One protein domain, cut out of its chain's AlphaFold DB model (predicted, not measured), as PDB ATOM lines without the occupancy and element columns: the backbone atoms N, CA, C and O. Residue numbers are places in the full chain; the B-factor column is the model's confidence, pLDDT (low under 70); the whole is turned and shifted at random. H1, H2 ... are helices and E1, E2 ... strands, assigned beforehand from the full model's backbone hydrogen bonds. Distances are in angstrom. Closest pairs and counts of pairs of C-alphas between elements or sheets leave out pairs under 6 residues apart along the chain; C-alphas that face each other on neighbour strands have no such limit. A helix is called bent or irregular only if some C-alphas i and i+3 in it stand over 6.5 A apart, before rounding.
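AT A GLANCE: This is residues 18 to 215 of the 935 residues of the protein "SET domain-containing protein" of Exophiala spinifera (UniProt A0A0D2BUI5). A sheet of five strands is curled like part of a barrel and folded back on itself, E2 and E3 facing E5 and E4 with E1 as the hinge, and the first arm of the long bent helix H3 passes over E1. H5 packs on that arm at about a right angle, H4 lies far from the sheet, and residues 105 to 110 and 127 to 135 stick out. The printed part has 198 residues, in the order E1 H1 H2 H3 H4 H5 E2 E3 H6 E4 E5; the sheet runs E2 E3 E1 E5 E4, all antiparallel, and the class is mixed, helices and strands. It is compact, with a radius of gyration of the C-alphas of 17.9 A and spans of 53 by 43 by 33 A.

HOW THE PARTS SIT: E1, residues 33 to 44, bends by 64 degrees at residue 41. It pairs over residues 33 to 40 with E5, residues 195 to 202 (N 37 to O 198, 2.8 A), and over 40 to 44 with E3, residues 159 to 164 (N 42 to O 162, 2.8 A). H1, residues 45 to 48, is on the sheet, over none of its strands; H2, residues 50 to 53, is not on it. H3, residues 61 to 88, was assigned as one helix by its hydrogen bonds but is bent, C-alphas 77 and 80 being 6.7 A apart. Its arm H3a, residues 61 to 77, lies over E1 at a height of 9.5 A over the sheet and runs along the strands, at 11 degrees to E1 on the local plane; the closest C-alphas are those of Leu 42 and Trp 71, 6.2 A. The arm H3b, residues 80 to 88, is not on the sheet. H4, residues 115 to 121, is close to but not clearly touching H5, residues 133 to 148 (C-alphas of Tyr 118 and Leu 139, 7.9 A). H5 touches H3a, about perpendicular at 89 degrees, closest at the C-alphas of Ala 75 and His 141, 6.1 A; it only grazes the sheet, with residues 144 to 148. E2, residues 150 to 154, forms a hairpin with E3 (N 152 to O 161, 2.8 A). H6, residues 166 to 169, is on the same face as H1 and H3a. E4, residues 179 to 184, forms a hairpin with E5 (N 182 to O 199, 2.8 A). In H3a, H3b, H4 and H5 every O i to N i+4 pair is within hydrogen-bond range; H1, H2 and H6 are too short for one.

IN THESE COORDINATES: E1 starts at C-alpha 33 (51.643, 38.772, 26.871) and is 27.3 A long. H3a is 24.1 A, H5 22.0 A and E5 23.2 A, ending at C-alpha 202 (46.652, 40.861, 22.979).

THE WHOLE: The C-alphas of Lys 29 and Gly 128 are farthest apart, 56.1 A. The printed part has no cut; the links H3 to H4 and H4 to H5 are long. The mean pLDDT of the printed part is 72.4, and 84 residues are under 70, among them 45 to 59 and 77 to 127.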
ATOM      1  N   LYS A  18      36.442  58.576  33.226       40.22
ATOM      2  CA  LYS A  18      37.159  57.950  32.099       40.22
ATOM      3  C   LYS A  18      38.381  57.113  32.494       40.22
ATOM      4  O   LYS A  18      39.004  56.532  31.614       40.22
ATOM      5  N   GLN A  19      38.769  57.116  33.766       50.81
ATOM      6  CA  GLN A  19      40.087  56.641  34.186       50.81
ATOM      7  C   GLN A  19      40.095  55.226  34.782       50.81
ATOM      8  O   GLN A  19      41.134  54.584  34.751       50.81
ATOM      9  N   ALA A  20      38.970  54.705  35.280       63.47
ATOM     10  CA  ALA A  20      38.915  53.402  35.955       63.47
ATOM     11  C   ALA A  20      38.990  52.204  34.979       63.47
ATOM     12  O   ALA A  20      37.999  51.505  34.774       63.47
ATOM     13  N   GLY A  21      40.161  51.982  34.379       77.38
ATOM     14  CA  GLY A  21      40.479  50.878  33.472       77.38
ATOM     15  C   GLY A  21      41.991  50.655  33.367       77.38
ATOM     16  O   GLY A  21      42.786  51.502  33.775       77.38
ATOM     17  N   LEU A  22      42.399  49.498  32.843       89.44
ATOM     18  CA  LEU A  22      43.809  49.154  32.640       89.44
ATOM     19  C   LEU A  22      44.288  49.652  31.265       89.44
ATOM     20  O   LEU A  22      43.696  49.294  30.251       89.44
ATOM     21  N   PHE A  23      45.371  50.430  31.205       91.81
ATOM     22  CA  PHE A  23      45.910  50.977  29.949       91.81
ATOM     23  C   PHE A  23      47.228  50.305  29.546       91.81
ATOM     24  O   PHE A  23      48.044  49.948  30.395       91.81
ATOM     25  N   ALA A  24      47.445  50.141  28.241       93.31
ATOM     26  CA  ALA A  24      48.648  49.532  27.691       93.31
ATOM     27  C   ALA A  24      49.877  50.454  27.862       93.31
ATOM     28  O   ALA A  24      49.896  51.553  27.305       93.31
ATOM     29  N   PRO A  25      50.931  50.033  28.591       90.88
ATOM     30  CA  PRO A  25      52.099  50.879  28.883       90.88
ATOM     31  C   PRO A  25      53.121  51.023  27.742       90.88
ATOM     32  O   PRO A  25      54.198  51.575  27.948       90.88
ATOM     33  N   LYS A  26      52.826  50.455  26.572       93.38
ATOM     34  CA  LYS A  26      53.634  50.458  25.346       93.38
ATOM     35  C   LYS A  26      52.765  49.941  24.197       93.38
ATOM     36  O   LYS A  26      51.691  49.396  24.447       93.38
ATOM     37  N   ASP A  27      53.267  50.007  22.970       95.88
ATOM     38  CA  ASP A  27      52.714  49.214  21.869       95.88
ATOM     39  C   ASP A  27      52.888  47.702  22.135       95.88
ATOM     40  O   ASP A  27      53.987  47.230  22.449       95.88
ATOM     41  N   TYR A  28      51.810  46.938  21.945       94.50
ATOM     42  CA  TYR A  28      51.783  45.472  21.927       94.50
ATOM     43  C   TYR A  28      51.302  44.969  20.565       94.50
ATOM     44  O   TYR A  28      50.467  45.596  19.905       94.50
ATOM     45  N   LYS A  29      51.803  43.806  20.150       92.62
ATOM     46  CA  LYS A  29      51.378  43.098  18.939       92.62
ATOM     47  C   LYS A  29      50.434  41.951  19.255       92.62
ATOM     48  O   LYS A  29      50.469  41.385  20.347       92.62
ATOM     49  N   ARG A  30      49.600  41.575  18.279       89.75
ATOM     50  CA  ARG A  30      48.751  40.372  18.374       89.75
ATOM     51  C   ARG A  30      49.569  39.160  18.844       89.75
ATOM     52  O   ARG A  30      50.513  38.744  18.175       89.75
ATOM     53  N   GLY A  31      49.152  38.564  19.959       87.00
ATOM     54  CA  GLY A  31      49.803  37.424  20.603       87.00
ATOM     55  C   GLY A  31      50.672  37.779  21.815       87.00
ATOM     56  O   GLY A  31      50.922  36.889  22.632       87.00
ATOM     57  N   ASP A  32      51.087  39.038  21.991       91.06
ATOM     58  CA  ASP A  32      51.939  39.435  23.116       91.06
ATOM     59  C   ASP A  32      51.252  39.215  24.473       91.06
ATOM     60  O   ASP A  32      50.047  39.434  24.636       91.06
ATOM     61  N   LEU A  33      52.048  38.811  25.468       92.50
ATOM     62  CA  LEU A  33      51.643  38.772  26.871       92.50
ATOM     63  C   LEU A  33      51.545  40.209  27.398       92.50
ATOM     64  O   LEU A  33      52.550  40.920  27.450       92.50
ATOM     65  N   LEU A  34      50.346  40.615  27.812       92.62
ATOM     66  CA  LEU A  34      50.106  41.895  28.473       92.62
ATOM     67  C   LEU A  34      50.585  41.823  29.925       92.62
ATOM     68  O   LEU A  34      51.371  42.666  30.350       92.62
ATOM     69  N   PHE A  35      50.134  40.793  30.651       92.56
ATOM     70  CA  PHE A  35      50.543  40.472  32.019       92.56
ATOM     71  C   PHE A  35      50.148  39.042  32.423       92.56
ATOM     72  O   PHE A  35      49.377  38.367  31.739       92.56
ATOM     73  N   SER A  36      50.674  38.601  33.565       91.19
ATOM     74  CA  SER A  36      50.248  37.404  34.296       91.19
ATOM     75  C   SER A  36      49.758  37.846  35.675       91.19
ATOM     76  O   SER A  36      50.398  38.695  36.288       91.19
ATOM     77  N   ASP A  37      48.656  37.281  36.156       90.12
ATOM     78  CA  ASP A  37      48.065  37.567  37.469       90.12
ATOM     79  C   ASP A  37      47.716  36.255  38.189       90.12
ATOM     80  O   ASP A  37      47.437  35.241  37.541       90.12
ATOM     81  N   THR A  38      47.718  36.269  39.519       89.00
ATOM     82  CA  THR A  38      47.355  35.107  40.342       89.00
ATOM     83  C   THR A  38      45.944  35.297  40.873       89.00
ATOM     84  O   THR A  38      45.658  36.260  41.586       89.00
ATOM     85  N   ALA A  39      45.057  34.366  40.538       88.88
ATOM     86  CA  ALA A  39      43.671  34.380  40.968       88.88
ATOM     87  C   ALA A  39      43.419  33.338  42.063       88.88
ATOM     88  O   ALA A  39      43.907  32.209  41.974       88.88
ATOM     89  N   VAL A  40      42.621  33.694  43.068       86.62
ATOM     90  CA  VAL A  40      42.093  32.751  44.063       86.62
ATOM     91  C   VAL A  40      40.794  32.149  43.538       86.62
ATOM     92  O   VAL A  40      39.882  32.881  43.148       86.62
ATOM     93  N   VAL A  41      40.698  30.817  43.535       86.25
ATOM     94  CA  VAL A  41      39.476  30.084  43.180       86.25
ATOM     95  C   VAL A  41      38.535  30.071  44.386       86.25
ATOM     96  O   VAL A  41      38.890  29.602  45.464       86.25
ATOM     97  N   LEU A  42      37.326  30.591  44.190       82.50
ATOM     98  CA  LEU A  42      36.283  30.752  45.208       82.50
ATOM     99  C   LEU A  42      35.461  29.470  45.417       82.50
ATOM    100  O   LEU A  42      34.951  29.219  46.509       82.50
ATOM    101  N   GLY A  43      35.309  28.681  44.353       76.44
ATOM    102  CA  GLY A  43      34.472  27.487  44.301       76.44
ATOM    103  C   GLY A  43      34.088  27.126  42.866       76.44
ATOM    104  O   GLY A  43      34.531  27.767  41.908       76.44
ATOM    105  N   THR A  44      33.253  26.103  42.727       73.06
ATOM    106  CA  THR A  44      32.684  25.632  41.458       73.06
ATOM    107  C   THR A  44      31.511  26.513  40.996       73.06
ATOM    108  O   THR A  44      31.082  27.434  41.690       73.06
ATOM    109  N   ASP A  45      30.937  26.245  39.823       63.94
ATOM    110  CA  ASP A  45      29.719  26.929  39.345       63.94
ATOM    111  C   ASP A  45      28.512  26.696  40.279       63.94
ATOM    112  O   ASP A  45      27.633  27.551  40.402       63.94
ATOM    113  N   LEU A  46      28.514  25.564  40.999       56.38
ATOM    114  CA  LEU A  46      27.555  25.242  42.059       56.38
ATOM    115  C   LEU A  46      27.797  26.015  43.364       56.38
ATOM    116  O   LEU A  46      26.969  25.903  44.255       56.38
ATOM    117  N   ASP A  47      28.873  26.796  43.484       53.56
ATOM    118  CA  ASP A  47      29.115  27.688  44.623       53.56
ATOM    119  C   ASP A  47      28.719  29.148  44.309       53.56
ATOM    120  O   ASP A  47      28.333  29.875  45.220       53.56
ATOM    121  N   LEU A  48      28.795  29.599  43.042       56.12
ATOM    122  CA  LEU A  48      28.686  31.029  42.680       56.12
ATOM    123  C   LEU A  48      27.613  31.429  41.646       56.12
ATOM    124  O   LEU A  48      27.454  32.630  41.402       56.12
ATOM    125  N   ASP A  49      26.852  30.507  41.040       55.94
ATOM    126  CA  ASP A  49      25.735  30.917  40.170       55.94
ATOM    127  C   ASP A  49      24.765  31.834  40.948       55.94
ATOM    128  O   ASP A  49      24.417  31.599  42.106       55.94
ATOM    129  N   LYS A  50      24.229  32.867  40.285       53.59
ATOM    130  CA  LYS A  50      23.181  33.754  40.823       53.59
ATOM    131  C   LYS A  50      21.912  32.980  41.224       53.59
ATOM    132  O   LYS A  50      21.039  33.536  41.890       53.59
ATOM    133  N   ARG A  51      21.800  31.701  40.846       53.03
ATOM    134  CA  ARG A  51      20.848  30.742  41.416       53.03
ATOM    135  C   ARG A  51      21.061  30.460  42.903       53.03
ATOM    136  O   ARG A  51      20.046  30.289  43.562       53.03
ATOM    137  N   LEU A  52      22.282  30.422  43.442       53.44
ATOM    138  CA  LEU A  52      22.525  30.215  44.879       53.44
ATOM    139  C   LEU A  52      22.100  31.427  45.701       53.44
ATOM    140  O   LEU A  52      21.362  31.271  46.664       53.44
ATOM    141  N   MET A  53      22.388  32.642  45.231       56.41
ATOM    142  CA  MET A  53      21.856  33.875  45.840       56.41
ATOM    143  C   MET A  53      20.310  33.874  45.903       56.41
ATOM    144  O   MET A  53      19.716  34.433  46.817       56.41
ATOM    145  N   ARG A  54      19.645  33.205  44.946       55.97
ATOM    146  CA  ARG A  54      18.181  32.984  44.891       55.97
ATOM    147  C   ARG A  54      17.715  31.667  45.539       55.97
ATOM    148  O   ARG A  54      16.539  31.320  45.441       55.97
ATOM    149  N   GLN A  55      18.629  30.903  46.126       59.53
ATOM    150  CA  GLN A  55      18.397  29.611  46.776       59.53
ATOM    151  C   GLN A  55      19.093  29.510  48.141       59.53
ATOM    152  O   GLN A  55      19.155  28.416  48.690       59.53
ATOM    153  N   ARG A  56      19.529  30.636  48.729       61.88
ATOM    154  CA  ARG A  56      19.988  30.736  50.125       61.88
ATOM    155  C   ARG A  56      18.998  30.044  51.065       61.88
ATOM    156  O   ARG A  56      19.386  29.212  51.868       61.88
ATOM    157  N   ASP A  57      17.703  30.274  50.847       62.84
ATOM    158  CA  ASP A  57      16.586  29.680  51.603       62.84
ATOM    159  C   ASP A  57      16.369  28.169  51.342       62.84
ATOM    160  O   ASP A  57      15.380  27.590  51.791       62.84
ATOM    161  N   LYS A  58      17.260  27.532  50.570       69.31
ATOM    162  CA  LYS A  58      17.322  26.083  50.323       69.31
ATOM    163  C   LYS A  58      18.670  25.459  50.695       69.31
ATOM    164  O   LYS A  58      18.752  24.234  50.700       69.31
ATOM    165  N   MET A  59      19.705  26.265  50.933       69.94
ATOM    166  CA  MET A  59      20.967  25.781  51.488       69.94
ATOM    167  C   MET A  59      20.780  25.495  52.974       69.94
ATOM    168  O   MET A  59      19.943  26.114  53.638       69.94
ATOM    169  N   ILE A  60      21.561  24.562  53.503       79.50
ATOM    170  CA  ILE A  60      21.652  24.370  54.948       79.50
ATOM    171  C   ILE A  60      22.535  25.518  55.494       79.50
ATOM    172  O   ILE A  60      23.537  25.832  54.847       79.50
ATOM    173  N   PRO A  61      22.198  26.196  56.613       76.25
ATOM    174  CA  PRO A  61      22.937  27.381  57.073       76.25
ATOM    175  C   PRO A  61      24.454  27.183  57.179       76.25
ATOM    176  O   PRO A  61      25.210  28.048  56.752       76.25
ATOM    177  N   GLU A  62      24.900  26.015  57.636       79.50
ATOM    178  CA  GLU A  62      26.314  25.653  57.720       79.50
ATOM    179  C   GLU A  62      27.019  25.645  56.345       79.50
ATOM    180  O   GLU A  62      28.166  26.068  56.247       79.50
ATOM    181  N   GLU A  63      26.338  25.240  55.263       76.38
ATOM    182  CA  GLU A  63      26.883  25.291  53.892       76.38
ATOM    183  C   GLU A  63      27.019  26.734  53.384       76.38
ATOM    184  O   GLU A  63      27.907  27.041  52.584       76.38
ATOM    185  N   TRP A  64      26.117  27.617  53.825       75.88
ATOM    186  CA  TRP A  64      26.145  29.038  53.489       75.88
ATOM    187  C   TRP A  64      27.245  29.774  54.261       75.88
ATOM    188  O   TRP A  64      27.977  30.563  53.664       75.88
ATOM    189  N   ASP A  65      27.422  29.473  55.546       76.94
ATOM    190  CA  ASP A  65      28.483  30.055  56.372       76.94
ATOM    191  C   ASP A  65      29.881  29.588  55.905       76.94
ATOM    192  O   ASP A  65      30.783  30.416  55.761       76.94
ATOM    193  N   ASP A  66      30.051  28.306  55.543       78.12
ATOM    194  CA  ASP A  66      31.289  27.783  54.928       78.12
ATOM    195  C   ASP A  66      31.567  28.387  53.535       78.12
ATOM    196  O   ASP A  66      32.720  28.494  53.109       78.12
ATOM    197  N   LEU A  67      30.533  28.772  52.780       73.62
ATOM    198  CA  LEU A  67      30.684  29.506  51.517       73.62
ATOM    199  C   LEU A  67      31.097  30.964  51.770       73.62
ATOM    200  O   LEU A  67      32.022  31.471  51.130       73.62
ATOM    201  N   LEU A  68      30.453  31.620  52.737       73.69
ATOM    202  CA  LEU A  68      30.708  33.007  53.103       73.69
ATOM    203  C   LEU A  68      32.119  33.194  53.675       73.69
ATOM    204  O   LEU A  68      32.828  34.096  53.231       73.69
ATOM    205  N   GLU A  69      32.575  32.331  54.587       79.88
ATOM    206  CA  GLU A  69      33.933  32.417  55.142       79.88
ATOM    207  C   GLU A  69      35.002  32.058  54.095       79.88
ATOM    208  O   GLU A  69      36.054  32.697  54.072       79.88
ATOM    209  N   ARG A  70      34.732  31.149  53.139       74.56
ATOM    210  CA  ARG A  70      35.611  30.955  51.962       74.56
ATOM    211  C   ARG A  70      35.765  32.245  51.154       74.56
ATOM    212  O   ARG A  70      36.884  32.609  50.786       74.56
ATOM    213  N   TRP A  71      34.671  32.963  50.894       77.25
ATOM    214  CA  TRP A  71      34.725  34.224  50.152       77.25
ATOM    215  C   TRP A  71      35.359  35.368  50.959       77.25
ATOM    216  O   TRP A  71      36.120  36.153  50.394       77.25
ATOM    217  N   LEU A  72      35.109  35.447  52.271       73.44
ATOM    218  CA  LEU A  72      35.763  36.404  53.170       73.44
ATOM    219  C   LEU A  72      37.265  36.120  53.292       73.44
ATOM    220  O   LEU A  72      38.057  37.057  53.279       73.44
ATOM    221  N   MET A  73      37.688  34.857  53.324       74.81
ATOM    222  CA  MET A  73      39.103  34.472  53.282       74.81
ATOM    223  C   MET A  73      39.765  34.862  51.956       74.81
ATOM    224  O   MET A  73      40.849  35.447  51.974       74.81
ATOM    225  N   ALA A  74      39.108  34.633  50.815       71.38
ATOM    226  CA  ALA A  74      39.594  35.105  49.517       71.38
ATOM    227  C   ALA A  74      39.685  36.644  49.460       71.38
ATOM    228  O   ALA A  74      40.695  37.188  49.009       71.38
ATOM    229  N   ALA A  75      38.685  37.358  49.990       69.81
ATOM    230  CA  ALA A  75      38.728  38.811  50.134       69.81
ATOM    231  C   ALA A  75      39.916  39.248  51.010       69.81
ATOM    232  O   ALA A  75      40.753  40.024  50.555       69.81
ATOM    233  N   ARG A  76      40.055  38.699  52.224       71.81
ATOM    234  CA  ARG A  76      41.153  38.979  53.173       71.81
ATOM    235  C   ARG A  76      42.541  38.697  52.576       71.81
ATOM    236  O   ARG A  76      43.478  39.422  52.899       71.81
ATOM    237  N   GLN A  77      42.676  37.723  51.671       69.06
ATOM    238  CA  GLN A  77      43.914  37.466  50.921       69.06
ATOM    239  C   GLN A  77      44.170  38.485  49.793       69.06
ATOM    240  O   GLN A  77      45.311  38.909  49.614       69.06
ATOM    241  N   HIS A  78      43.142  38.921  49.057       65.56
ATOM    242  CA  HIS A  78      43.299  39.902  47.972       65.56
ATOM    243  C   HIS A  78      43.360  41.365  48.439       65.56
ATOM    244  O   HIS A  78      43.944  42.191  47.738       65.56
ATOM    245  N   ILE A  79      42.792  41.713  49.599       63.44
ATOM    246  CA  ILE A  79      42.753  43.092  50.121       63.44
ATOM    247  C   ILE A  79      44.153  43.724  50.230       63.44
ATOM    248  O   ILE A  79      44.312  44.827  49.704       63.44
ATOM    249  N   PRO A  80      45.182  43.077  50.820       64.25
ATOM    250  CA  PRO A  80      46.537  43.629  50.854       64.25
ATOM    251  C   PRO A  80      47.109  43.899  49.457       64.25
ATOM    252  O   PRO A  80      47.702  44.950  49.242       64.25
ATOM    253  N   THR A  81      46.882  42.996  48.499       62.72
ATOM    254  CA  THR A  81      47.373  43.119  47.116       62.72
ATOM    255  C   THR A  81      46.673  44.250  46.360       62.72
ATOM    256  O   THR A  81      47.339  45.070  45.734       62.72
ATOM    257  N   MET A  82      45.340  44.343  46.462       57.28
ATOM    258  CA  MET A  82      44.559  45.447  45.887       57.28
ATOM    259  C   MET A  82      44.970  46.791  46.489       57.28
ATOM    260  O   MET A  82      45.138  47.769  45.766       57.28
ATOM    261  N   ARG A  83      45.158  46.833  47.812       56.88
ATOM    262  CA  ARG A  83      45.560  48.033  48.543       56.88
ATOM    263  C   ARG A  83      46.962  48.492  48.151       56.88
ATOM    264  O   ARG A  83      47.125  49.650  47.797       56.88
ATOM    265  N   TRP A  84      47.934  47.584  48.142       61.97
ATOM    266  CA  TRP A  84      49.306  47.866  47.720       61.97
ATOM    267  C   TRP A  84      49.370  48.368  46.269       61.97
ATOM    268  O   TRP A  84      50.024  49.370  45.998       61.97
ATOM    269  N   PHE A  85      48.621  47.743  45.353       56.62
ATOM    270  CA  PHE A  85      48.527  48.189  43.960       56.62
ATOM    271  C   PHE A  85      47.928  49.605  43.829       56.62
ATOM    272  O   PHE A  85      48.399  50.406  43.025       56.62
ATOM    273  N   VAL A  86      46.924  49.939  44.651       55.72
ATOM    274  CA  VAL A  86      46.307  51.279  44.715       55.72
ATOM    275  C   VAL A  86      47.217  52.325  45.381       55.72
ATOM    276  O   VAL A  86      47.153  53.495  45.005       55.72
ATOM    277  N   GLU A  87      48.042  51.931  46.354       52.72
ATOM    278  CA  GLU A  87      48.915  52.830  47.125       52.72
ATOM    279  C   GLU A  87      50.257  53.115  46.409       52.72
ATOM    280  O   GLU A  87      50.688  54.268  46.397       52.72
ATOM    281  N   GLU A  88      50.885  52.127  45.753       54.84
ATOM    282  CA  GLU A  88      52.142  52.298  44.986       54.84
ATOM    283  C   GLU A  88      51.922  52.628  43.490       54.84
ATOM    284  O   GLU A  88      52.844  53.055  42.793       54.84
ATOM    285  N   GLY A  89      50.706  52.430  42.964       49.44
ATOM    286  CA  GLY A  89      50.254  52.928  41.654       49.44
ATOM    287  C   GLY A  89      50.911  52.331  40.400       49.44
ATOM    288  O   GLY A  89      50.491  52.666  39.292       49.44
ATOM    289  N   THR A  90      51.918  51.461  40.536       45.75
ATOM    290  CA  THR A  90      52.642  50.854  39.408       45.75
ATOM    291  C   THR A  90      52.997  49.383  39.655       45.75
ATOM    292  O   THR A  90      53.728  49.040  40.579       45.75
ATOM    293  N   MET A  91      52.566  48.502  38.745       48.97
ATOM    294  CA  MET A  91      53.469  47.435  38.291       48.97
ATOM    295  C   MET A  91      54.418  48.025  37.245       48.97
ATOM    296  O   MET A  91      54.059  49.009  36.600       48.97
ATOM    297  N   GLU A  92      55.596  47.427  37.033       48.50
ATOM    298  CA  GLU A  92      56.600  47.955  36.095       48.50
ATOM    299  C   GLU A  92      55.998  48.294  34.715       48.50
ATOM    300  O   GLU A  92      55.586  47.426  33.945       48.50
ATOM    301  N   GLY A  93      55.930  49.597  34.422       52.34
ATOM    302  CA  GLY A  93      55.352  50.172  33.207       52.34
ATOM    303  C   GLY A  93      53.861  50.524  33.286       52.34
ATOM    304  O   GLY A  93      53.475  51.548  32.730       52.34
ATOM    305  N   MET A  94      53.016  49.728  33.949       50.97
ATOM    306  CA  MET A  94      51.555  49.910  33.917       50.97
ATOM    307  C   MET A  94      51.096  51.170  34.657       50.97
ATOM    308  O   MET A  94      51.032  51.196  35.884       50.97
ATOM    309  N   ASN A  95      50.710  52.187  33.884       50.22
ATOM    310  CA  ASN A  95      50.126  53.423  34.389       50.22
ATOM    311  C   ASN A  95      48.676  53.192  34.840       50.22
ATOM    312  O   ASN A  95      47.757  53.172  34.016       50.22
ATOM    313  N   TYR A  96      48.468  53.059  36.147       48.47
ATOM    314  CA  TYR A  96      47.156  53.275  36.753       48.47
ATOM    315  C   TYR A  96      46.883  54.795  36.864       48.47
ATOM    316  O   TYR A  96      47.831  55.587  36.884       48.47
ATOM    317  N   PRO A  97      45.617  55.255  36.921       50.47
ATOM    318  CA  PRO A  97      45.310  56.650  37.230       50.47
ATOM    319  C   PRO A  97      45.928  57.119  38.548       50.47
ATOM    320  O   PRO A  97      46.145  56.337  39.474       50.47
ATOM    321  N   ASN A  98      46.146  58.428  38.652       45.25
ATOM    322  CA  ASN A  98      46.632  59.061  39.873       45.25
ATOM    323  C   ASN A  98      45.685  58.738  41.050       45.25
ATOM    324  O   ASN A  98      44.471  58.852  40.875       45.25
ATOM    325  N   PRO A  99      46.177  58.395  42.257       42.03
ATOM    326  CA  PRO A  99      45.323  58.184  43.426       42.03
ATOM    327  C   PRO A  99      44.387  59.352  43.793       42.03
ATOM    328  O   PRO A  99      43.402  59.122  44.491       42.03
ATOM    329  N   SER A 100      44.612  60.577  43.292       42.09
ATOM    330  CA  SER A 100      43.625  61.675  43.360       42.09
ATOM    331  C   SER A 100      42.318  61.399  42.608       42.09
ATOM    332  O   SER A 100      41.286  61.985  42.931       42.09
ATOM    333  N   ASP A 101      42.373  60.520  41.611       43.03
ATOM    334  CA  ASP A 101      41.302  60.222  40.661       43.03
ATOM    335  C   ASP A 101      40.596  58.895  41.021       43.03
ATOM    336  O   ASP A 101      39.672  58.464  40.329       43.03
ATOM    337  N   ASN A 102      40.999  58.245  42.123       41.12
ATOM    338  CA  ASN A 102      40.412  56.997  42.611       41.12
ATOM    339  C   ASN A 102      39.006  57.222  43.196       41.12
ATOM    340  O   ASN A 102      38.809  57.313  44.408       41.12
ATOM    341  N   ILE A 103      37.990  57.181  42.329       41.91
ATOM    342  CA  ILE A 103      36.564  57.057  42.694       41.91
ATOM    343  C   ILE A 103      36.225  55.647  43.241       41.91
ATOM    344  O   ILE A 103      35.156  55.095  42.983       41.91
ATOM    345  N   LEU A 104      37.152  55.020  43.973       41.88
ATOM    346  CA  LEU A 104      36.880  53.791  44.723       41.88
ATOM    347  C   LEU A 104      36.037  54.090  45.973       41.88
ATOM    348  O   LEU A 104      35.288  53.223  46.421       41.88
ATOM    349  N   ASP A 105      36.066  55.333  46.463       38.78
ATOM    350  CA  ASP A 105      35.023  55.856  47.339       38.78
ATOM    351  C   ASP A 105      33.859  56.473  46.536       38.78
ATOM    352  O   ASP A 105      33.984  57.533  45.922       38.78
ATOM    353  N   ARG A 106      32.695  55.823  46.702       43.22
ATOM    354  CA  ARG A 106      31.300  56.297  46.557       43.22
ATOM    355  C   ARG A 106      30.520  56.160  45.237       43.22
ATOM    356  O   ARG A 106      30.903  56.596  44.158       43.22
ATOM    357  N   GLU A 107      29.279  55.706  45.454       38.28
ATOM    358  CA  GLU A 107      28.005  56.145  44.846       38.28
ATOM    359  C   GLU A 107      27.759  55.925  43.341       38.28
ATOM    360  O   GLU A 107      26.596  55.860  42.947       38.28
ATOM    361  N   ALA A 108      28.776  55.734  42.497       38.22
ATOM    362  CA  ALA A 108      28.574  55.559  41.051       38.22
ATOM    363  C   ALA A 108      27.894  54.227  40.657       38.22
ATOM    364  O   ALA A 108      27.228  54.157  39.623       38.22
ATOM    365  N   TYR A 109      28.034  53.176  41.475       40.38
ATOM    366  CA  TYR A 109      27.488  51.842  41.207       40.38
ATOM    367  C   TYR A 109      26.236  51.548  42.042       40.38
ATOM    368  O   TYR A 109      26.301  50.866  43.069       40.38
ATOM    369  N   SER A 110      25.072  51.985  41.553       36.88
ATOM    370  CA  SER A 110      23.767  51.448  41.967       36.88
ATOM    371  C   SER A 110      23.584  50.034  41.387       36.88
ATOM    372  O   SER A 110      22.905  49.846  40.375       36.88
ATOM    373  N   THR A 111      24.287  49.057  41.963       42.66
ATOM    374  CA  THR A 111      24.313  47.661  41.495       42.66
ATOM    375  C   THR A 111      23.235  46.807  42.185       42.66
ATOM    376  O   THR A 111      22.543  47.272  43.087       42.66
ATOM    377  N   PHE A 112      23.037  45.576  41.701       47.56
ATOM    378  CA  PHE A 112      21.852  44.723  41.929       47.56
ATOM    379  C   PHE A 112      21.743  44.080  43.309       47.56
ATOM    380  O   PHE A 112      20.936  43.173  43.497       47.56
ATOM    381  N   VAL A 113      22.576  44.508  44.244       50.41
ATOM    382  CA  VAL A 113      22.432  44.172  45.649       50.41
ATOM    383  C   VAL A 113      22.505  45.502  46.379       50.41
ATOM    384  O   VAL A 113      23.590  46.050  46.586       50.41
ATOM    385  N   THR A 114      21.339  46.066  46.698       61.38
ATOM    386  CA  THR A 114      21.265  47.160  47.671       61.38
ATOM    387  C   THR A 114      21.867  46.691  48.987       61.38
ATOM    388  O   THR A 114      21.864  45.494  49.279       61.38
ATOM    389  N   ASP A 115      22.342  47.623  49.814       58.06
ATOM    390  CA  ASP A 115      22.941  47.267  51.101       58.06
ATOM    391  C   ASP A 115      21.988  46.354  51.897       58.06
ATOM    392  O   ASP A 115      22.408  45.306  52.365       58.06
ATOM    393  N   ALA A 116      20.679  46.643  51.907       61.00
ATOM    394  CA  ALA A 116      19.644  45.813  52.533       61.00
ATOM    395  C   ALA A 116      19.497  44.390  51.943       61.00
ATOM    396  O   ALA A 116      19.316  43.436  52.700       61.00
ATOM    397  N   GLU A 117      19.594  44.214  50.621       60.59
ATOM    398  CA  GLU A 117      19.618  42.880  49.994       60.59
ATOM    399  C   GLU A 117      20.902  42.114  50.348       60.59
ATOM    400  O   GLU A 117      20.870  40.891  50.490       60.59
ATOM    401  N   TYR A 118      22.017  42.821  50.563       60.44
ATOM    402  CA  TYR A 118      23.255  42.233  51.071       60.44
ATOM    403  C   TYR A 118      23.139  41.895  52.567       60.44
ATOM    404  O   TYR A 118      23.636  40.859  53.000       60.44
ATOM    405  N   LEU A 119      22.464  42.721  53.372       59.19
ATOM    406  CA  LEU A 119      22.256  42.451  54.800       59.19
ATOM    407  C   LEU A 119      21.445  41.161  54.995       59.19
ATOM    408  O   LEU A 119      21.841  40.297  55.777       59.19
ATOM    409  N   LEU A 120      20.401  40.972  54.178       62.31
ATOM    410  CA  LEU A 120      19.716  39.684  54.041       62.31
ATOM    411  C   LEU A 120      20.683  38.566  53.620       62.31
ATOM    412  O   LEU A 120      20.650  37.486  54.210       62.31
ATOM    413  N   LEU A 121      21.559  38.805  52.638       60.09
ATOM    414  CA  LEU A 121      22.533  37.816  52.165       60.09
ATOM    415  C   LEU A 121      23.437  37.283  53.296       60.09
ATOM    416  O   LEU A 121      23.587  36.074  53.424       60.09
ATOM    417  N   VAL A 122      23.980  38.157  54.151       61.84
ATOM    418  CA  VAL A 122      24.838  37.770  55.296       61.84
ATOM    419  C   VAL A 122      24.069  37.501  56.597       61.84
ATOM    420  O   VAL A 122      24.661  37.479  57.673       61.84
ATOM    421  N   GLY A 123      22.744  37.330  56.528       61.62
ATOM    422  CA  GLY A 123      21.910  36.973  57.682       61.62
ATOM    423  C   GLY A 123      21.804  38.042  58.780       61.62
ATOM    424  O   GLY A 123      21.339  37.736  59.876       61.62
ATOM    425  N   LYS A 124      22.214  39.289  58.514       63.88
ATOM    426  CA  LYS A 124      22.153  40.399  59.478       63.88
ATOM    427  C   LYS A 124      20.864  41.195  59.281       63.88
ATOM    428  O   LYS A 124      20.630  41.761  58.217       63.88
ATOM    429  N   GLU A 125      20.026  41.270  60.312       62.97
ATOM    430  CA  GLU A 125      18.831  42.120  60.281       62.97
ATOM    431  C   GLU A 125      19.207  43.613  60.242       62.97
ATOM    432  O   GLU A 125      20.184  44.053  60.851       62.97
ATOM    433  N   VAL A 126      18.413  44.403  59.517       58.47
ATOM    434  CA  VAL A 126      18.673  45.834  59.253       58.47
ATOM    435  C   VAL A 126      18.273  46.733  60.437       58.47
ATOM    436  O   VAL A 126      18.651  47.906  60.498       58.47
ATOM    437  N   ASP A 127      17.507  46.202  61.393       62.91
ATOM    438  CA  ASP A 127      16.783  46.984  62.397       62.91
ATOM    439  C   ASP A 127      17.687  47.527  63.519       62.91
ATOM    440  O   ASP A 127      17.841  46.964  64.601       62.91
ATOM    441  N   GLY A 128      18.257  48.706  63.259       70.88
ATOM    442  CA  GLY A 128      18.889  49.561  64.266       70.88
ATOM    443  C   GLY A 128      20.350  49.243  64.589       70.88
ATOM    444  O   GLY A 128      20.923  49.908  65.454       70.88
ATOM    445  N   HIS A 129      20.973  48.279  63.905       68.12
ATOM    446  CA  HIS A 129      22.393  47.989  64.091       68.12
ATOM    447  C   HIS A 129      23.266  49.133  63.543       68.12
ATOM    448  O   HIS A 129      23.160  49.505  62.372       68.12
ATOM    449  N   GLN A 130      24.132  49.705  64.385       70.00
ATOM    450  CA  GLN A 130      25.159  50.641  63.929       70.00
ATOM    451  C   GLN A 130      26.372  49.855  63.442       70.00
ATOM    452  O   GLN A 130      27.101  49.277  64.243       70.00
ATOM    453  N   TRP A 131      26.565  49.871  62.128       66.50
ATOM    454  CA  TRP A 131      27.678  49.232  61.437       66.50
ATOM    455  C   TRP A 131      29.020  49.739  61.948       66.50
ATOM    456  O   TRP A 131      29.258  50.950  62.003       66.50
ATOM    457  N   THR A 132      29.916  48.814  62.284       77.94
ATOM    458  CA  THR A 132      31.331  49.157  62.396       77.94
ATOM    459  C   THR A 132      31.901  49.432  61.003       77.94
ATOM    460  O   THR A 132      31.449  48.882  59.996       77.94
ATOM    461  N   TRP A 133      32.926  50.282  60.938       68.62
ATOM    462  CA  TRP A 133      33.638  50.547  59.684       68.62
ATOM    463  C   TRP A 133      34.309  49.282  59.123       68.62
ATOM    464  O   TRP A 133      34.417  49.132  57.911       68.62
ATOM    465  N   GLU A 134      34.714  48.358  59.999       70.62
ATOM    466  CA  GLU A 134      35.304  47.068  59.627       70.62
ATOM    467  C   GLU A 134      34.278  46.170  58.921       70.62
ATOM    468  O   GLU A 134      34.573  45.636  57.855       70.62
ATOM    469  N   GLU A 135      33.047  46.081  59.433       70.94
ATOM    470  CA  GLU A 135      31.968  45.361  58.750       70.94
ATOM    471  C   GLU A 135      31.613  46.003  57.405       70.94
ATOM    472  O   GLU A 135      31.526  45.290  56.411       70.94
ATOM    473  N   GLU A 136      31.440  47.333  57.340       70.69
ATOM    474  CA  GLU A 136      31.148  48.032  56.074       70.69
ATOM    475  C   GLU A 136      32.238  47.757  55.020       70.69
ATOM    476  O   GLU A 136      31.944  47.519  53.845       70.69
ATOM    477  N   LEU A 137      33.501  47.739  55.454       70.31
ATOM    478  CA  LEU A 137      34.653  47.414  54.625       70.31
ATOM    479  C   LEU A 137      34.617  45.954  54.138       70.31
ATOM    480  O   LEU A 137      34.820  45.714  52.948       70.31
ATOM    481  N   GLU A 138      34.289  44.987  55.002       72.00
ATOM    482  CA  GLU A 138      34.084  43.591  54.590       72.00
ATOM    483  C   GLU A 138      32.928  43.446  53.583       72.00
ATOM    484  O   GLU A 138      33.092  42.724  52.596       72.00
ATOM    485  N   LEU A 139      31.813  44.185  53.729       70.00
ATOM    486  CA  LEU A 139      30.726  44.161  52.733       70.00
ATOM    487  C   LEU A 139      31.199  44.691  51.370       70.00
ATOM    488  O   LEU A 139      30.965  44.060  50.334       70.00
ATOM    489  N   ARG A 140      31.895  45.839  51.365       72.19
ATOM    490  CA  ARG A 140      32.478  46.444  50.152       72.19
ATOM    491  C   ARG A 140      33.438  45.470  49.458       72.19
ATOM    492  O   ARG A 140      33.430  45.374  48.230       72.19
ATOM    493  N   HIS A 141      34.239  44.729  50.225       73.38
ATOM    494  CA  HIS A 141      35.187  43.759  49.684       73.38
ATOM    495  C   HIS A 141      34.530  42.471  49.181       73.38
ATOM    496  O   HIS A 141      34.903  42.012  48.102       73.38
ATOM    497  N   LEU A 142      33.526  41.916  49.868       74.25
ATOM    498  CA  LEU A 142      32.816  40.744  49.348       74.25
ATOM    499  C   LEU A 142      32.032  41.085  48.076       74.25
ATOM    500  O   LEU A 142      32.070  40.343  47.094       74.25
ATOM    501  N   ARG A 143      31.377  42.251  48.058       74.31
ATOM    502  CA  ARG A 143      30.724  42.777  46.857       74.31
ATOM    503  C   ARG A 143      31.715  42.911  45.699       74.31
ATOM    504  O   ARG A 143      31.378  42.499  44.595       74.31
ATOM    505  N   ARG A 144      32.941  43.386  45.952       76.25
ATOM    506  CA  ARG A 144      34.036  43.402  44.966       76.25
ATOM    507  C   ARG A 144      34.431  42.005  44.485       76.25
ATOM    508  O   ARG A 144      34.506  41.803  43.280       76.25
ATOM    509  N   VAL A 145      34.597  41.028  45.381       80.88
ATOM    510  CA  VAL A 145      34.870  39.627  44.995       80.88
ATOM    511  C   VAL A 145      33.788  39.098  44.047       80.88
ATOM    512  O   VAL A 145      34.119  38.521  43.018       80.88
ATOM    513  N   ILE A 146      32.508  39.359  44.324       78.00
ATOM    514  CA  ILE A 146      31.389  38.947  43.459       78.00
ATOM    515  C   ILE A 146      31.370  39.740  42.134       78.00
ATOM    516  O   ILE A 146      31.227  39.147  41.061       78.00
ATOM    517  N   GLU A 147      31.514  41.068  42.180       79.19
ATOM    518  CA  GLU A 147      31.438  41.960  41.011       79.19
ATOM    519  C   GLU A 147      32.620  41.793  40.042       79.19
ATOM    520  O   GLU A 147      32.397  41.874  38.831       79.19
ATOM    521  N   ASP A 148      33.816  41.470  40.539       84.12
ATOM    522  CA  ASP A 148      35.033  41.282  39.737       84.12
ATOM    523  C   ASP A 148      35.322  39.803  39.401       84.12
ATOM    524  O   ASP A 148      36.178  39.524  38.555       84.12
ATOM    525  N   SER A 149      34.581  38.855  39.997       87.25
ATOM    526  CA  SER A 149      34.723  37.413  39.741       87.25
ATOM    527  C   SER A 149      34.608  37.031  38.258       87.25
ATOM    528  O   SER A 149      33.813  37.576  37.471       87.25
ATOM    529  N   ILE A 150      35.420  36.037  37.897       87.44
ATOM    530  CA  ILE A 150      35.658  35.564  36.539       87.44
ATOM    531  C   ILE A 150      35.355  34.059  36.488       87.44
ATOM    532  O   ILE A 150      35.901  33.314  37.305       87.44
ATOM    533  N   PRO A 151      34.529  33.587  35.538       85.94
ATOM    534  CA  PRO A 151      34.355  32.161  35.312       85.94
ATOM    535  C   PRO A 151      35.635  31.574  34.697       85.94
ATOM    536  O   PRO A 151      36.124  32.058  33.675       85.94
ATOM    537  N   VAL A 152      36.161  30.524  35.319       84.62
ATOM    538  CA  VAL A 152      37.374  29.797  34.931       84.62
ATOM    539  C   VAL A 152      37.047  28.308  34.809       84.62
ATOM    540  O   VAL A 152      36.380  27.749  35.674       84.62
ATOM    541  N   THR A 153      37.475  27.643  33.739       79.06
ATOM    542  CA  THR A 153      37.334  26.180  33.629       79.06
ATOM    543  C   THR A 153      38.565  25.535  34.239       79.06
ATOM    544  O   THR A 153      39.666  25.848  33.801       79.06
ATOM    545  N   VAL A 154      38.375  24.663  35.228       74.88
ATOM    546  CA  VAL A 154      39.470  23.989  35.939       74.88
ATOM    547  C   VAL A 154      39.347  22.492  35.674       74.88
ATOM    548  O   VAL A 154      38.393  21.853  36.126       74.88
ATOM    549  N   ASP A 155      40.281  21.941  34.901       72.19
ATOM    550  CA  ASP A 155      40.195  20.594  34.329       72.19
ATOM    551  C   ASP A 155      40.188  19.528  35.437       72.19
ATOM    552  O   ASP A 155      39.398  18.582  35.382       72.19
ATOM    553  N   TYR A 156      40.987  19.710  36.497       68.00
ATOM    554  CA  TYR A 156      41.026  18.781  37.636       68.00
ATOM    555  C   TYR A 156      39.795  18.855  38.560       68.00
ATOM    556  O   TYR A 156      39.549  17.913  39.311       68.00
ATOM    557  N   LEU A 157      39.004  19.934  38.495       61.75
ATOM    558  CA  LEU A 157      37.701  20.034  39.174       61.75
ATOM    559  C   LEU A 157      36.544  19.527  38.295       61.75
ATOM    560  O   LEU A 157      35.413  19.435  38.767       61.75
ATOM    561  N   GLY A 158      36.805  19.194  37.023       64.12
ATOM    562  CA  GLY A 158      35.814  18.638  36.099       64.12
ATOM    563  C   GLY A 158      34.653  19.581  35.764       64.12
ATOM    564  O   GLY A 158      33.597  19.117  35.331       64.12
ATOM    565  N   GLY A 159      34.813  20.892  35.972       73.50
ATOM    566  CA  GLY A 159      33.711  21.844  35.882       73.50
ATOM    567  C   GLY A 159      34.140  23.298  35.719       73.50
ATOM    568  O   GLY A 159      35.317  23.658  35.806       73.50
ATOM    569  N   LEU A 160      33.144  24.156  35.485       77.38
ATOM    570  CA  LEU A 160      33.334  25.595  35.609       77.38
ATOM    571  C   LEU A 160      33.486  25.941  37.097       77.38
ATOM    572  O   LEU A 160      32.844  25.344  37.960       77.38
ATOM    573  N   SER A 161      34.365  26.886  37.379       83.81
ATOM    574  CA  SER A 161      34.663  27.441  38.694       83.81
ATOM    575  C   SER A 161      34.719  28.960  38.592       83.81
ATOM    576  O   SER A 161      34.712  29.525  37.498       83.81
ATOM    577  N   TRP A 162      34.772  29.640  39.729       86.50
ATOM    578  CA  TRP A 162      34.870  31.093  39.784       86.50
ATOM    579  C   TRP A 162      36.146  31.500  40.502       86.50
ATOM    580  O   TRP A 162      36.459  30.965  41.563       86.50
ATOM    581  N   ALA A 163      36.877  32.453  39.930       88.56
ATOM    582  CA  ALA A 163      38.089  32.995  40.524       88.56
ATOM    583  C   ALA A 163      38.062  34.527  40.550       88.56
ATOM    584  O   ALA A 163      37.476  35.170  39.675       88.56
ATOM    585  N   VAL A 164      38.710  35.107  41.555       88.19
ATOM    586  CA  VAL A 164      38.931  36.553  41.687       88.19
ATOM    587  C   VAL A 164      40.419  36.846  41.512       88.19
ATOM    588  O   VAL A 164      41.260  36.104  42.010       88.19
ATOM    589  N   SER A 165      40.759  37.900  40.769       87.94
ATOM    590  CA  SER A 165      42.146  38.335  40.568       87.94
ATOM    591  C   SER A 165      42.203  39.855  40.422       87.94
ATOM    592  O   SER A 165      41.293  40.472  39.862       87.94
ATOM    593  N   THR A 166      43.255  40.467  40.963       83.19
ATOM    594  CA  THR A 166      43.319  41.919  41.173       83.19
ATOM    595  C   THR A 166      43.439  42.698  39.864       83.19
ATOM    596  O   THR A 166      42.710  43.665  39.663       83.19
ATOM    597  N   LEU A 167      44.312  42.274  38.951       85.50
ATOM    598  CA  LEU A 167      44.553  42.971  37.686       85.50
ATOM    599  C   LEU A 167      43.491  42.609  36.644       85.50
ATOM    600  O   LEU A 167      43.013  43.473  35.910       85.50
ATOM    601  N   THR A 168      43.077  41.341  36.596       89.50
ATOM    602  CA  THR A 168      42.065  40.889  35.628       89.50
ATOM    603  C   THR A 168      40.672  41.446  35.952       89.50
ATOM    604  O   THR A 168      39.879  41.669  35.035       89.50
ATOM    605  N   GLY A 169      40.385  41.749  37.226       87.81
ATOM    606  CA  GLY A 169      39.200  42.508  37.644       87.81
ATOM    607  C   GLY A 169      39.136  43.926  37.055       87.81
ATOM    608  O   GLY A 169      38.057  44.379  36.684       87.81
ATOM    609  N   LEU A 170      40.288  44.585  36.869       87.38
ATOM    610  CA  LEU A 170      40.404  45.957  36.343       87.38
ATOM    611  C   LEU A 170      40.313  46.064  34.807       87.38
ATOM    612  O   LEU A 170      40.248  47.174  34.274       87.38
ATOM    613  N   ILE A 171      40.311  44.945  34.070       92.56
ATOM    614  CA  ILE A 171      40.141  44.967  32.608       92.56
ATOM    615  C   ILE A 171      38.669  45.232  32.274       92.56
ATOM    616  O   ILE A 171      37.835  44.345  32.474       92.56
ATOM    617  N   ASN A 172      38.376  46.394  31.687       93.75
ATOM    618  CA  ASN A 172      37.025  46.827  31.324       93.75
ATOM    619  C   ASN A 172      36.387  46.040  30.170       93.75
ATOM    620  O   ASN A 172      37.034  45.286  29.434       93.75
ATOM    621  N   HIS A 173      35.077  46.242  29.986       93.94
ATOM    622  CA  HIS A 173      34.318  45.569  28.939       93.94
ATOM    623  C   HIS A 173      34.246  46.321  27.602       93.94
ATOM    624  O   HIS A 173      33.606  47.370  27.496       93.94
ATOM    625  N   ALA A 174      34.703  45.658  26.537       94.38
ATOM    626  CA  ALA A 174      34.270  45.932  25.169       94.38
ATOM    627  C   ALA A 174      33.636  44.681  24.544       94.38
ATOM    628  O   ALA A 174      34.085  43.560  24.784       94.38
ATOM    629  N   CYS A 175      32.602  44.856  23.711       91.75
ATOM    630  CA  CYS A 175      31.990  43.732  22.993       91.75
ATOM    631  C   CYS A 175      32.930  43.125  21.941       91.75
ATOM    632  O   CYS A 175      32.809  41.943  21.651       91.75
ATOM    633  N   HIS A 176      33.830  43.931  21.367       91.88
ATOM    634  CA  HIS A 176      34.872  43.513  20.421       91.88
ATOM    635  C   HIS A 176      36.240  43.846  21.052       91.88
ATOM    636  O   HIS A 176      36.843  44.864  20.699       91.88
ATOM    637  N   PRO A 177      36.671  43.074  22.067       95.12
ATOM    638  CA  PRO A 177      37.833  43.394  22.893       95.12
ATOM    639  C   PRO A 177      39.159  43.348  22.130       95.12
ATOM    640  O   PRO A 177      39.264  42.741  21.063       95.12
ATOM    641  N   ASN A 178      40.188  43.965  22.714       95.38
ATOM    642  CA  ASN A 178      41.573  43.871  22.247       95.38
ATOM    643  C   ASN A 178      42.428  42.865  23.050       95.38
ATOM    644  O   ASN A 178      43.504  42.499  22.576       95.38
ATOM    645  N   ALA A 179      41.924  42.316  24.167       93.94
ATOM    646  CA  ALA A 179      42.587  41.265  24.947       93.94
ATOM    647  C   ALA A 179      41.741  39.989  25.182       93.94
ATOM    648  O   ALA A 179      40.509  39.988  25.104       93.94
ATOM    649  N   TYR A 180      42.437  38.893  25.500       90.81
ATOM    650  CA  TYR A 180      41.915  37.573  25.886       90.81
ATOM    651  C   TYR A 180      42.644  37.047  27.138       90.81
ATOM    652  O   TYR A 180      43.776  37.444  27.411       90.81
ATOM    653  N   MET A 181      41.995  36.160  27.898       90.81
ATOM    654  CA  MET A 181      42.489  35.568  29.146       90.81
ATOM    655  C   MET A 181      42.680  34.054  28.956       90.81
ATOM    656  O   MET A 181      41.705  33.329  28.773       90.81
ATOM    657  N   GLU A 182      43.916  33.568  29.021       88.00
ATOM    658  CA  GLU A 182      44.240  32.137  29.031       88.00
ATOM    659  C   GLU A 182      44.468  31.706  30.486       88.00
ATOM    660  O   GLU A 182      45.318  32.270  31.181       88.00
ATOM    661  N   LEU A 183      43.696  30.729  30.966       86.38
ATOM    662  CA  LEU A 183      43.932  30.129  32.276       86.38
ATOM    663  C   LEU A 183      45.089  29.134  32.173       86.38
ATOM    664  O   LEU A 183      45.108  28.304  31.264       86.38
ATOM    665  N   ILE A 184      46.023  29.188  33.119       82.31
ATOM    666  CA  ILE A 184      47.072  28.184  33.274       82.31
ATOM    667  C   ILE A 184      47.042  27.649  34.708       82.31
ATOM    668  O   ILE A 184      47.157  28.397  35.681       82.31
ATOM    669  N   GLU A 185      46.910  26.327  34.823       73.69
ATOM    670  CA  GLU A 185      46.910  25.576  36.084       73.69
ATOM    671  C   GLU A 185      48.334  25.444  36.655       73.69
ATOM    672  O   GLU A 185      48.906  24.365  36.787       73.69
ATOM    673  N   GLU A 186      48.925  26.590  36.981       64.81
ATOM    674  CA  GLU A 186      50.139  26.727  37.783       64.81
ATOM    675  C   GLU A 186      49.706  27.255  39.162       64.81
ATOM    676  O   GLU A 186      49.536  28.463  39.340       64.81
ATOM    677  N   GLY A 187      49.460  26.336  40.106       61.09
ATOM    678  CA  GLY A 187      48.912  26.633  41.435       61.09
ATOM    679  C   GLY A 187      49.220  25.545  42.467       61.09
ATOM    680  O   GLY A 187      48.602  24.486  42.482       61.09
ATOM    681  N   THR A 188      50.198  25.794  43.339       56.94
ATOM    682  CA  THR A 188      50.571  24.892  44.445       56.94
ATOM    683  C   THR A 188      49.636  25.036  45.648       56.94
ATOM    684  O   THR A 188      49.223  26.150  45.963       56.94
ATOM    685  N   GLU A 189      49.401  23.947  46.391       56.03
ATOM    686  CA  GLU A 189      48.566  23.868  47.611       56.03
ATOM    687  C   GLU A 189      49.150  24.616  48.839       56.03
ATOM    688  O   GLU A 189      49.278  24.065  49.928       56.03
ATOM    689  N   GLY A 190      49.546  25.883  48.693       52.56
ATOM    690  CA  GLY A 190      50.304  26.607  49.721       52.56
ATOM    691  C   GLY A 190      49.530  26.913  51.010       52.56
ATOM    692  O   GLY A 190      50.128  26.933  52.083       52.56
ATOM    693  N   TYR A 191      48.216  27.159  50.913       56.25
ATOM    694  CA  TYR A 191      47.403  27.708  52.014       56.25
ATOM    695  C   TYR A 191      45.966  27.154  52.082       56.25
ATOM    696  O   TYR A 191      45.071  27.815  52.602       56.25
ATOM    697  N   GLY A 192      45.717  25.960  51.536       67.94
ATOM    698  CA  GLY A 192      44.392  25.313  51.561       67.94
ATOM    699  C   GLY A 192      43.323  25.941  50.654       67.94
ATOM    700  O   GLY A 192      42.235  25.387  50.533       67.94
ATOM    701  N   VAL A 193      43.631  27.053  49.979       69.88
ATOM    702  CA  VAL A 193      42.799  27.652  48.929       69.88
ATOM    703  C   VAL A 193      43.480  27.427  47.580       69.88
ATOM    704  O   VAL A 193      44.684  27.661  47.445       69.88
ATOM    705  N   ALA A 194      42.727  26.960  46.584       81.81
ATOM    706  CA  ALA A 194      43.251  26.761  45.239       81.81
ATOM    707  C   ALA A 194      43.539  28.112  44.566       81.81
ATOM    708  O   ALA A 194      42.718  29.031  44.599       81.81
ATOM    709  N   THR A 195      44.706  28.222  43.935       85.38
ATOM    710  CA  THR A 195      45.099  29.384  43.129       85.38
ATOM    711  C   THR A 195      45.348  28.955  41.691       85.38
ATOM    712  O   THR A 195      45.707  27.809  41.431       85.38
ATOM    713  N   VAL A 196      45.130  29.867  40.748       88.25
ATOM    714  CA  VAL A 196      45.322  29.640  39.309       88.25
ATOM    715  C   VAL A 196      45.981  30.861  38.680       88.25
ATOM    716  O   VAL A 196      45.721  31.996  39.083       88.25
ATOM    717  N   THR A 197      46.833  30.645  37.680       90.06
ATOM    718  CA  THR A 197      47.551  31.734  37.012       90.06
ATOM    719  C   THR A 197      46.784  32.160  35.759       90.06
ATOM    720  O   THR A 197      46.670  31.397  34.801       90.06
ATOM    721  N   ILE A 198      46.264  33.388  35.738       90.75
ATOM    722  CA  ILE A 198      45.607  33.978  34.563       90.75
ATOM    723  C   ILE A 198      46.663  34.726  33.746       90.75
ATOM    724  O   ILE A 198      47.323  35.629  34.259       90.75
ATOM    725  N   LYS A 199      46.816  34.390  32.462       91.75
ATOM    726  CA  LYS A 199      47.720  35.096  31.539       91.75
ATOM    727  C   LYS A 199      46.897  35.841  30.496       91.75
ATOM    728  O   LYS A 199      46.060  35.257  29.811       91.75
ATOM    729  N   VAL A 200      47.104  37.151  30.411       92.62
ATOM    730  CA  VAL A 200      46.293  38.055  29.589       92.62
ATOM    731  C   VAL A 200      47.094  38.468  28.362       92.62
ATOM    732  O   VAL A 200      48.238  38.904  28.478       92.62
ATOM    733  N   PHE A 201      46.500  38.320  27.181       92.19
ATOM    734  CA  PHE A 201      47.182  38.440  25.893       92.19
ATOM    735  C   PHE A 201      46.442  39.360  24.923       92.19
ATOM    736  O   PHE A 201      45.211  39.370  24.886       92.19
ATOM    737  N   ALA A 202      47.192  40.069  24.080       93.06
ATOM    738  CA  ALA A 202      46.652  40.861  22.979       93.06
ATOM    739  C   ALA A 202      46.061  39.962  21.873       93.06
ATOM    740  O   ALA A 202      46.747  39.067  21.374       93.06
ATOM    741  N   VAL A 203      44.818  40.212  21.436       90.81
ATOM    742  CA  VAL A 203      44.205  39.529  20.266       90.81
ATOM    743  C   VAL A 203      44.318  40.332  18.967       90.81
ATOM    744  O   VAL A 203      44.195  39.778  17.876       90.81
ATOM    745  N   LYS A 204      44.622  41.625  19.079       91.38
ATOM    746  CA  LYS A 204      45.021  42.529  17.996       91.38
ATOM    747  C   LYS A 204      46.097  43.483  18.511       91.38
ATOM    748  O   LYS A 204      46.386  43.470  19.702       91.38
ATOM    749  N   ASP A 205      46.715  44.258  17.628       93.75
ATOM    750  CA  ASP A 205      47.673  45.287  18.044       93.75
ATOM    751  C   ASP A 205      46.990  46.301  18.979       93.75
ATOM    752  O   ASP A 205      45.888  46.761  18.680       93.75
ATOM    753  N   ILE A 206      47.657  46.635  20.086       95.69
ATOM    754  CA  ILE A 206      47.205  47.592  21.108       95.69
ATOM    755  C   ILE A 206      48.265  48.686  21.201       95.69
ATOM    756  O   ILE A 206      49.452  48.366  21.299       95.69
ATOM    757  N   LYS A 207      47.876  49.960  21.154       96.50
ATOM    758  CA  LYS A 207      48.833  51.077  21.225       96.50
ATOM    759  C   LYS A 207      49.178  51.476  22.654       96.50
ATOM    760  O   LYS A 207      48.378  51.286  23.566       96.50
ATOM    761  N   GLU A 208      50.327  52.123  22.836       95.44
ATOM    762  CA  GLU A 208      50.627  52.834  24.083       95.44
ATOM    763  C   GLU A 208      49.495  53.822  24.438       95.44
ATOM    764  O   GLU A 208      49.070  54.633  23.611       95.44
ATOM    765  N   GLY A 209      48.979  53.729  25.666       93.38
ATOM    766  CA  GLY A 209      47.850  54.530  26.150       93.38
ATOM    767  C   GLY A 209      46.461  54.076  25.674       93.38
ATOM    768  O   GLY A 209      45.472  54.726  26.011       93.38
ATOM    769  N   GLU A 210      46.345  52.977  24.923       95.19
ATOM    770  CA  GLU A 210      45.054  52.357  24.598       95.19
ATOM    771  C   GLU A 210      44.521  51.542  25.792       95.19
ATOM    772  O   GLU A 210      45.283  50.921  26.536       95.19
ATOM    773  N   GLU A 211      43.202  51.544  25.998       95.06
ATOM    774  CA  GLU A 211      42.557  50.772  27.067       95.06
ATOM    775  C   GLU A 211      42.573  49.270  26.742       95.06
ATOM    776  O   GLU A 211      42.121  48.840  25.678       95.06
ATOM    777  N   ILE A 212      43.061  48.454  27.673       95.38
ATOM    778  CA  ILE A 212      43.013  46.994  27.603       95.38
ATOM    779  C   ILE A 212      41.599  46.556  27.998       95.38
ATOM    780  O   ILE A 212      41.121  46.836  29.097       95.38
ATOM    781  N   THR A 213      40.925  45.841  27.098       95.56
ATOM    782  CA  THR A 213      39.512  45.467  27.228       95.56
ATOM    783  C   THR A 213      39.288  43.980  26.965       95.56
ATOM    784  O   THR A 213      39.950  43.375  26.122       95.56
ATOM    785  N   ARG A 214      38.307  43.390  27.659       93.75
ATOM    786  CA  ARG A 214      37.867  41.990  27.509       93.75
ATOM    787  C   ARG A 214      36.360  41.899  27.266       93.75
ATOM    788  O   ARG A 214      35.610  42.840  27.536       93.75
ATOM    789  N   SER A 215      35.871  40.744  26.813       91.81
ATOM    790  CA  SER A 215      34.431  40.481  26.894       91.81
ATOM    791  C   SER A 215      34.071  39.970  28.290       91.81
ATOM    792  O   SER A 215      34.659  39.003  28.759       91.81
TER     793      SER A 215